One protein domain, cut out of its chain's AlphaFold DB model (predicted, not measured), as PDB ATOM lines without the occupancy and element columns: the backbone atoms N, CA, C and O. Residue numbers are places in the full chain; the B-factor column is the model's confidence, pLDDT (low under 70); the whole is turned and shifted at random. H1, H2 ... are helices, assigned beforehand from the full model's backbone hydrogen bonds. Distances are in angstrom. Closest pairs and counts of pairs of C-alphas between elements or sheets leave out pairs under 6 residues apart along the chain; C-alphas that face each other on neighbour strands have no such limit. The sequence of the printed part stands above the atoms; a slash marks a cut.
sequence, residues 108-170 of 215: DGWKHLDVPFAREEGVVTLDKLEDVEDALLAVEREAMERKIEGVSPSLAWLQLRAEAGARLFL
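Overview. This is residues 108 to 170 of the 215 residues of an uncharacterized protein of Sphingobium sp (UniProt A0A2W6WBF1). Two helices make a splayed helical hairpin: the chain folds back after the long H1, and H2 starts near the middle of H1 and swings away from it as a V. Before them, the looped stretch of residues 108 to 125 folds back on itself beside H1, and residues 161 to 170, most of H2 and the tail, stick out. The printed part has 63 residues with two named helices, H1 then H2, and no named strand; its class is all helix. It is only just loose, close to compact, with a radius of gyration of the C-alphas of 13.1 A and spans of 40 by 29 by 17 A.

Along the chain. H1, residues 126 to 145, begins at C-alpha 126 (15.201, -45.343, 22.509) and is 28.7 A long. H2, residues 155 to 168, is 20.3 A long and ends at C-alpha 168 (12.162, -27.820, 27.357).

Arrangement. H1, with residues 133 to 140 alone, touches residues 156 to 157 of H2; the closest C-alphas, of Glu 133 and Trp 157, are 6.2 A apart. They run opposite ways at a steep tilt of 44 degrees. In H1 and H2 every O i to N i+4 pair is within hydrogen-bond range.

Size, cuts and confidence. The C-alphas farthest apart, of Glu 121 and Lys 147, are 40.6 A apart. The printed part has no cut, and the H1 to H2 link is short. Residues 169 to 170 have pLDDT under 70.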
ATOM      1  N   ASP A 108       4.002 -38.472  24.937       90.81
ATOM      2  CA  ASP A 108       2.910 -39.095  25.701       90.81
ATOM      3  C   ASP A 108       1.940 -39.907  24.825       90.81
ATOM      4  O   ASP A 108       0.895 -40.375  25.273       90.81
ATOM      5  N   GLY A 109       2.276 -40.082  23.548       92.44
ATOM      6  CA  GLY A 109       1.492 -40.895  22.633       92.44
ATOM      7  C   GLY A 109       1.689 -40.529  21.173       92.44
ATOM      8  O   GLY A 109       2.095 -39.420  20.832       92.44
ATOM      9  N   TRP A 110       1.311 -41.457  20.303       94.19
ATOM     10  CA  TRP A 110       1.105 -41.222  18.878       94.19
ATOM     11  C   TRP A 110      -0.053 -42.083  18.376       94.19
ATOM     12  O   TRP A 110      -0.534 -42.995  19.054       94.19
ATOM     13  N   LYS A 111      -0.546 -41.758  17.184       92.62
ATOM     14  CA  LYS A 111      -1.634 -42.469  16.509       92.62
ATOM     15  C   LYS A 111      -1.296 -42.606  15.035       92.62
ATOM     16  O   LYS A 111      -0.498 -41.834  14.519       92.62
ATOM     17  N   HIS A 112      -1.958 -43.550  14.370       91.38
ATOM     18  CA  HIS A 112      -1.812 -43.787  12.928       91.38
ATOM     19  C   HIS A 112      -0.398 -44.204  12.491       91.38
ATOM     20  O   HIS A 112      -0.067 -44.095  11.317       91.38
ATOM     21  N   LEU A 113       0.399 -44.726  13.426       92.38
ATOM     22  CA  LEU A 113       1.641 -45.440  13.152       92.38
ATOM     23  C   LEU A 113       1.431 -46.916  13.489       92.38
ATOM     24  O   LEU A 113       0.709 -47.234  14.434       92.38
ATOM     25  N   ASP A 114       2.089 -47.798  12.743       89.06
ATOM     26  CA  ASP A 114       2.077 -49.250  12.995       89.06
ATOM     27  C   ASP A 114       3.002 -49.656  14.163       89.06
ATOM     28  O   ASP A 114       3.220 -50.828  14.455       89.06
ATOM     29  N   VAL A 115       3.547 -48.664  14.869       93.88
ATOM     30  CA  VAL A 115       4.345 -48.841  16.078       93.88
ATOM     31  C   VAL A 115       3.427 -48.643  17.285       93.88
ATOM     32  O   VAL A 115       2.863 -47.557  17.441       93.88
ATOM     33  N   PRO A 116       3.246 -49.642  18.165       93.31
ATOM     34  CA  PRO A 116       2.428 -49.470  19.356       93.31
ATOM     35  C   PRO A 116       3.100 -48.505  20.333       93.31
ATOM     36  O   PRO A 116       4.300 -48.593  20.596       93.31
ATOM     37  N   PHE A 117       2.307 -47.605  20.909       94.81
ATOM     38  CA  PHE A 117       2.783 -46.743  21.982       94.81
ATOM     39  C   PHE A 117       2.895 -47.527  23.291       94.81
ATOM     40  O   PHE A 117       1.928 -48.151  23.735       94.81
ATOM     41  N   ALA A 118       4.060 -47.454  23.926       90.94
ATOM     42  CA  ALA A 118       4.304 -48.000  25.250       90.94
ATOM     43  C   ALA A 118       5.370 -47.172  25.973       90.94
ATOM     44  O   ALA A 118       6.248 -46.582  25.340       90.94
ATOM     45  N   ARG A 119       5.292 -47.160  27.306       93.25
ATOM     46  CA  ARG A 119       6.345 -46.633  28.176       93.25
ATOM     47  C   ARG A 119       6.844 -47.745  29.083       93.25
ATOM     48  O   ARG A 119       6.043 -48.490  29.649       93.25
ATOM     49  N   GLU A 120       8.151 -47.804  29.255       91.94
ATOM     50  CA  GLU A 120       8.841 -48.678  30.193       91.94
ATOM     51  C   GLU A 120       9.467 -47.789  31.262       91.94
ATOM     52  O   GLU A 120      10.113 -46.795  30.949       91.94
ATOM     53  N   GLU A 121       9.183 -48.075  32.534       89.00
ATOM     54  CA  GLU A 121       9.716 -47.303  33.671       89.00
ATOM     55  C   GLU A 121       9.488 -45.778  33.576       89.00
ATOM     56  O   GLU A 121      10.249 -44.970  34.103       89.00
ATOM     57  N   GLY A 122       8.393 -45.368  32.928       87.38
ATOM     58  CA  GLY A 122       8.028 -43.959  32.778       87.38
ATOM     59  C   GLY A 122       8.681 -43.250  31.591       87.38
ATOM     60  O   GLY A 122       8.502 -42.042  31.454       87.38
ATOM     61  N   VAL A 123       9.361 -43.959  30.687       92.62
ATOM     62  CA  VAL A 123       9.939 -43.396  29.455       92.62
ATOM     63  C   VAL A 123       9.557 -44.216  28.226       92.62
ATOM     64  O   VAL A 123       9.245 -45.397  28.332       92.62
ATOM     65  N   VAL A 124       9.553 -43.599  27.047       94.81
ATOM     66  CA  VAL A 124       9.552 -44.334  25.775       94.81
ATOM     67  C   VAL A 124      10.991 -44.768  25.509       94.81
ATOM     68  O   VAL A 124      11.888 -43.927  25.525       94.81
ATOM     69  N   THR A 125      11.244 -46.059  25.305       92.94
ATOM     70  CA  THR A 125      12.611 -46.551  25.075       92.94
ATOM     71  C   THR A 125      13.197 -45.988  23.777       92.94
ATOM     72  O   THR A 125      12.457 -45.653  22.851       92.94
ATOM     73  N   LEU A 126      14.527 -45.869  23.703       91.31
ATOM     74  CA  LEU A 126      15.201 -45.343  22.509       91.31
ATOM     75  C   LEU A 126      14.937 -46.233  21.287       91.31
ATOM     76  O   LEU A 126      14.528 -45.707  20.261       91.31
ATOM     77  N   ASP A 127      15.000 -47.557  21.442       92.31
ATOM     78  CA  ASP A 127      14.628 -48.522  20.395       92.31
ATOM     79  C   ASP A 127      13.202 -48.276  19.868       92.31
ATOM     80  O   ASP A 127      12.930 -48.360  18.674       92.31
ATOM     81  N   LYS A 128      12.262 -47.914  20.755       94.00
ATOM     82  CA  LYS A 128      10.889 -47.601  20.343       94.00
ATOM     83  C   LYS A 128      10.802 -46.284  19.576       94.00
ATOM     84  O   LYS A 128       9.943 -46.145  18.711       94.00
ATOM     85  N   LEU A 129      11.647 -45.311  19.906       94.50
ATOM     86  CA  LEU A 129      11.746 -44.057  19.164       94.50
ATOM     87  C   LEU A 129      12.408 -44.253  17.798       94.50
ATOM     88  O   LEU A 129      11.974 -43.610  16.847       94.50
ATOM     89  N   GLU A 130      13.379 -45.159  17.683       93.31
ATOM     90  CA  GLU A 130      13.951 -45.579  16.397       93.31
ATOM     91  C   GLU A 130      12.883 -46.245  15.515       93.31
ATOM     92  O   GLU A 130      12.708 -45.843  14.366       93.31
ATOM     93  N   ASP A 131      12.067 -47.152  16.073       94.94
ATOM     94  CA  ASP A 131      10.922 -47.738  15.354       94.94
ATOM     95  C   ASP A 131       9.954 -46.650  14.835       94.94
ATOM     96  O   ASP A 131       9.406 -46.752  13.734       94.94
ATOM     97  N   VAL A 132       9.706 -45.604  15.636       95.50
ATOM     98  CA  VAL A 132       8.851 -44.469  15.250       95.50
ATOM     99  C   VAL A 132       9.493 -43.640  14.139       95.50
ATOM    100  O   VAL A 132       8.788 -43.258  13.204       95.50
ATOM    101  N   GLU A 133      10.795 -43.363  14.216       95.12
ATOM    102  CA  GLU A 133      11.541 -42.666  13.163       95.12
ATOM    103  C   GLU A 133      11.440 -43.423  11.830       95.12
ATOM    104  O   GLU A 133      11.070 -42.833  10.811       95.12
ATOM    105  N   ASP A 134      11.641 -44.742  11.847       95.56
ATOM    106  CA  ASP A 134      11.501 -45.599  10.668       95.56
ATOM    107  C   ASP A 134      10.068 -45.611  10.114       95.56
ATOM    108  O   ASP A 134       9.855 -45.529   8.896       95.56
ATOM    109  N   ALA A 135       9.061 -45.662  10.991       95.88
ATOM    110  CA  ALA A 135       7.660 -45.607  10.584       95.88
ATOM    111  C   ALA A 135       7.300 -44.260   9.932       95.88
ATOM    112  O   ALA A 135       6.584 -44.232   8.928       95.88
ATOM    113  N   LEU A 136       7.818 -43.148  10.458       95.50
ATOM    114  CA  LEU A 136       7.636 -41.821   9.863       95.50
ATOM    115  C   LEU A 136       8.318 -41.727   8.494       95.50
ATOM    116  O   LEU A 136       7.695 -41.268   7.537       95.50
ATOM    117  N   LEU A 137       9.544 -42.239   8.365       95.69
ATOM    118  CA  LEU A 137      10.257 -42.297   7.088       95.69
ATOM    119  C   LEU A 137       9.503 -43.117   6.032       95.69
ATOM    120  O   LEU A 137       9.529 -42.778   4.844       95.69
ATOM    121  N   ALA A 138       8.827 -44.196   6.433       95.00
ATOM    122  CA  ALA A 138       7.988 -44.981   5.531       95.00
ATOM    123  C   ALA A 138       6.775 -44.175   5.032       95.00
ATOM    124  O   ALA A 138       6.500 -44.164   3.829       95.00
ATOM    125  N   VAL A 139       6.098 -43.450   5.930       94.56
ATOM    126  CA  VAL A 139       4.967 -42.567   5.586       94.56
ATOM    127  C   VAL A 139       5.407 -41.445   4.644       94.56
ATOM    128  O   VAL A 139       4.744 -41.179   3.639       94.56
ATOM    129  N   GLU A 140       6.541 -40.803   4.922       95.50
ATOM    130  CA  GLU A 140       7.099 -39.748   4.070       95.50
ATOM    131  C   GLU A 140       7.456 -40.273   2.681       95.50
ATOM    132  O   GLU A 140       7.166 -39.625   1.676       95.50
ATOM    133  N   ARG A 141       8.045 -41.470   2.602       95.00
ATOM    134  CA  ARG A 141       8.373 -42.116   1.328       95.00
ATOM    135  C   ARG A 141       7.135 -42.356   0.479       95.00
ATOM    136  O   ARG A 141       7.126 -41.983  -0.692       95.00
ATOM    137  N   GLU A 142       6.083 -42.905   1.074       94.50
ATOM    138  CA  GLU A 142       4.808 -43.106   0.389       94.50
ATOM    139  C   GLU A 142       4.197 -41.772  -0.074       94.50
ATOM    140  O   GLU A 142       3.703 -41.654  -1.199       94.50
ATOM    141  N   ALA A 143       4.255 -40.735   0.762       94.62
ATOM    142  CA  ALA A 143       3.770 -39.405   0.416       94.62
ATOM    143  C   ALA A 143       4.565 -38.769  -0.744       94.62
ATOM    144  O   ALA A 143       3.963 -38.183  -1.648       94.62
ATOM    145  N   MET A 144       5.890 -38.944  -0.774       95.56
ATOM    146  CA  MET A 144       6.747 -38.501  -1.879       95.56
ATOM    147  C   MET A 144       6.442 -39.255  -3.181       95.56
ATOM    148  O   MET A 144       6.333 -38.632  -4.238       95.56
ATOM    149  N   GLU A 145       6.237 -40.574  -3.126       96.38
ATOM    150  CA  GLU A 145       5.817 -41.374  -4.289       96.38
ATOM    151  C   GLU A 145       4.465 -40.903  -4.843       96.38
ATOM    152  O   GLU A 145       4.262 -40.827  -6.060       96.38
ATOM    153  N   ARG A 146       3.558 -40.500  -3.948       96.44
ATOM    154  CA  ARG A 146       2.261 -39.890  -4.274       96.44
ATOM    155  C   ARG A 146       2.354 -38.413  -4.675       96.44
ATOM    156  O   ARG A 146       1.324 -37.822  -4.996       96.44
ATOM    157  N   LYS A 147       3.557 -37.829  -4.707       94.81
ATOM    158  CA  LYS A 147       3.829 -36.421  -5.049       94.81
ATOM    159  C   LYS A 147       3.069 -35.423  -4.171       94.81
ATOM    160  O   LYS A 147       2.617 -34.388  -4.660       94.81
ATOM    161  N   ILE A 148       2.910 -35.742  -2.889       94.31
ATOM    162  CA  ILE A 148       2.380 -34.793  -1.910       94.31
ATOM    163  C   ILE A 148       3.412 -33.671  -1.736       94.31
ATOM    164  O   ILE A 148       4.584 -33.926  -1.468       94.31
ATOM    165  N   GLU A 149       2.977 -32.427  -1.935       93.62
ATOM    166  CA  GLU A 149       3.831 -31.245  -1.807       93.62
ATOM    167  C   GLU A 149       4.244 -31.011  -0.347       93.62
ATOM    168  O   GLU A 149       3.478 -31.277   0.578       93.62
ATOM    169  N   GLY A 150       5.462 -30.503  -0.140       91.19
ATOM    170  CA  GLY A 150       5.968 -30.149   1.189       91.19
ATOM    171  C   GLY A 150       6.482 -31.325   2.024       91.19
ATOM    172  O   GLY A 150       6.827 -31.122   3.183       91.19
ATOM    173  N   VAL A 151       6.566 -32.534   1.458       91.81
ATOM    174  CA  VAL A 151       7.154 -33.702   2.129       91.81
ATOM    175  C   VAL A 151       8.589 -33.913   1.660       91.81
ATOM    176  O   VAL A 151       8.854 -34.020   0.463       91.81
ATOM    177  N   SER A 152       9.510 -34.012   2.614       92.25
ATOM    178  CA  SER A 152      10.904 -34.391   2.385       92.25
ATOM    179  C   SER A 152      11.339 -35.465   3.384       92.25
ATOM    180  O   SER A 152      10.725 -35.572   4.446       92.25
ATOM    181  N   PRO A 153      12.402 -36.235   3.085       91.50
ATOM    182  CA  PRO A 153      12.913 -37.238   4.013       91.50
ATOM    183  C   PRO A 153      13.268 -36.630   5.375       91.50
ATOM    184  O   PRO A 153      13.885 -35.563   5.434       91.50
ATOM    185  N   SER A 154      12.902 -37.334   6.444       92.56
ATOM    186  CA  SER A 154      13.161 -36.998   7.848       92.56
ATOM    187  C   SER A 154      12.500 -35.707   8.346       92.56
ATOM    188  O   SER A 154      12.816 -35.253   9.448       92.56
ATOM    189  N   LEU A 155      11.587 -35.097   7.583       93.62
ATOM    190  CA  LEU A 155      10.983 -33.814   7.946       93.62
ATOM    191  C   LEU A 155      10.119 -33.912   9.205       93.62
ATOM    192  O   LEU A 155      10.269 -33.096  10.111       93.62
ATOM    193  N   ALA A 156       9.233 -34.904   9.279       93.25
ATOM    194  CA  ALA A 156       8.337 -35.100  10.412       93.25
ATOM    195  C   ALA A 156       9.126 -35.379  11.696       93.25
ATOM    196  O   ALA A 156       8.805 -34.857  12.764       93.25
ATOM    197  N   TRP A 157      10.201 -36.161  11.582       93.69
ATOM    198  CA  TRP A 157      11.078 -36.451  12.708       93.69
ATOM    199  C   TRP A 157      11.864 -35.221  13.173       93.69
ATOM    200  O   TRP A 157      11.935 -34.945  14.373       93.69
ATOM    201  N   LEU A 158      12.384 -34.424  12.234       92.00
ATOM    202  CA  LEU A 158      13.043 -33.154  12.536       92.00
ATOM    203  C   LEU A 158      12.090 -32.177  13.239       92.00
ATOM    204  O   LEU A 158      12.468 -31.563  14.235       92.00
ATOM    205  N   GLN A 159      10.849 -32.067  12.761       91.94
ATOM    206  CA  GLN A 159       9.814 -31.235  13.379       91.94
ATOM    207  C   GLN A 159       9.479 -31.703  14.798       91.94
ATOM    208  O   GLN A 159       9.378 -30.881  15.707       91.94
ATOM    209  N   LEU A 160       9.366 -33.016  15.013       91.56
ATOM    210  CA  LEU A 160       9.109 -33.583  16.334       91.56
ATOM    211  C   LEU A 160      10.262 -33.295  17.314       91.56
ATOM    212  O   LEU A 160      10.017 -32.891  18.451       91.56
ATOM    213  N   ARG A 161      11.517 -33.439  16.870       90.56
ATOM    214  CA  ARG A 161      12.711 -33.078  17.654       90.56
ATOM    215  C   ARG A 161      12.754 -31.581  17.982       90.56
ATOM    216  O   ARG A 161      13.050 -31.222  19.120       90.56
ATOM    217  N   ALA A 162      12.433 -30.718  17.016       87.81
ATOM    218  CA  ALA A 162      12.390 -29.270  17.217       87.81
ATOM    219  C   ALA A 162      11.319 -28.864  18.247       87.81
ATOM    220  O   ALA A 162      11.610 -28.103  19.168       87.81
ATOM    221  N   GLU A 163      10.116 -29.433  18.146       87.56
ATOM    222  CA  GLU A 163       9.016 -29.205  19.092       87.56
ATOM    223  C   GLU A 163       9.371 -29.683  20.510       87.56
ATOM    224  O   GLU A 163       9.107 -28.993  21.496       87.56
ATOM    225  N   ALA A 164      10.017 -30.847  20.636       85.81
ATOM    226  CA  ALA A 164      10.503 -31.343  21.922       85.81
ATOM    227  C   ALA A 164      11.556 -30.413  22.542       85.81
ATOM    228  O   ALA A 164      11.500 -30.139  23.744       85.81
ATOM    229  N   GLY A 165      12.469 -29.885  21.721       81.94
ATOM    230  CA  GLY A 165      13.436 -28.871  22.136       81.94
ATOM    231  C   GLY A 165      12.753 -27.601  22.649       81.94
ATOM    232  O   GLY A 165      13.034 -27.164  23.764       81.94
ATOM    233  N   ALA A 166      11.797 -27.053  21.892       81.31
ATOM    234  CA  ALA A 166      11.065 -25.842  22.273       81.31
ATOM    235  C   ALA A 166      10.337 -25.986  23.623       81.31
ATOM    236  O   ALA A 166      10.367 -25.079  24.451       81.31
ATOM    237  N   ARG A 167       9.746 -27.155  23.903       76.88
ATOM    238  CA  ARG A 167       9.030 -27.416  25.168       76.88
ATOM    239  C   ARG A 167       9.923 -27.495  26.402       76.88
ATOM    240  O   ARG A 167       9.436 -27.284  27.510       76.88
ATOM    241  N   LEU A 168      11.206 -27.814  26.243       70.62
ATOM    242  CA  LEU A 168      12.162 -27.820  27.357       70.62
ATOM    243  C   LEU A 168      12.724 -26.438  27.659       70.62
ATOM    244  O   LEU A 168      13.133 -26.179  28.790       70.62
ATOM    245  N   PHE A 169      12.715 -25.560  26.662       64.00
ATOM    246  CA  PHE A 169      13.192 -24.190  26.760       64.00
ATOM    247  C   PHE A 169      12.033 -23.211  26.565       64.00
ATOM    248  O   PHE A 169      12.129 -22.283  25.769       64.00
ATOM    249  N   LEU A 170      10.933 -23.401  27.306       54.19
ATOM    250  CA  LEU A 170       9.881 -22.387  27.370       54.19
ATOM    251  C   LEU A 170      10.478 -21.108  27.962       54.19
ATOM    252  O   LEU A 170      11.038 -21.104  29.063       54.19
TER     253      LEU A 170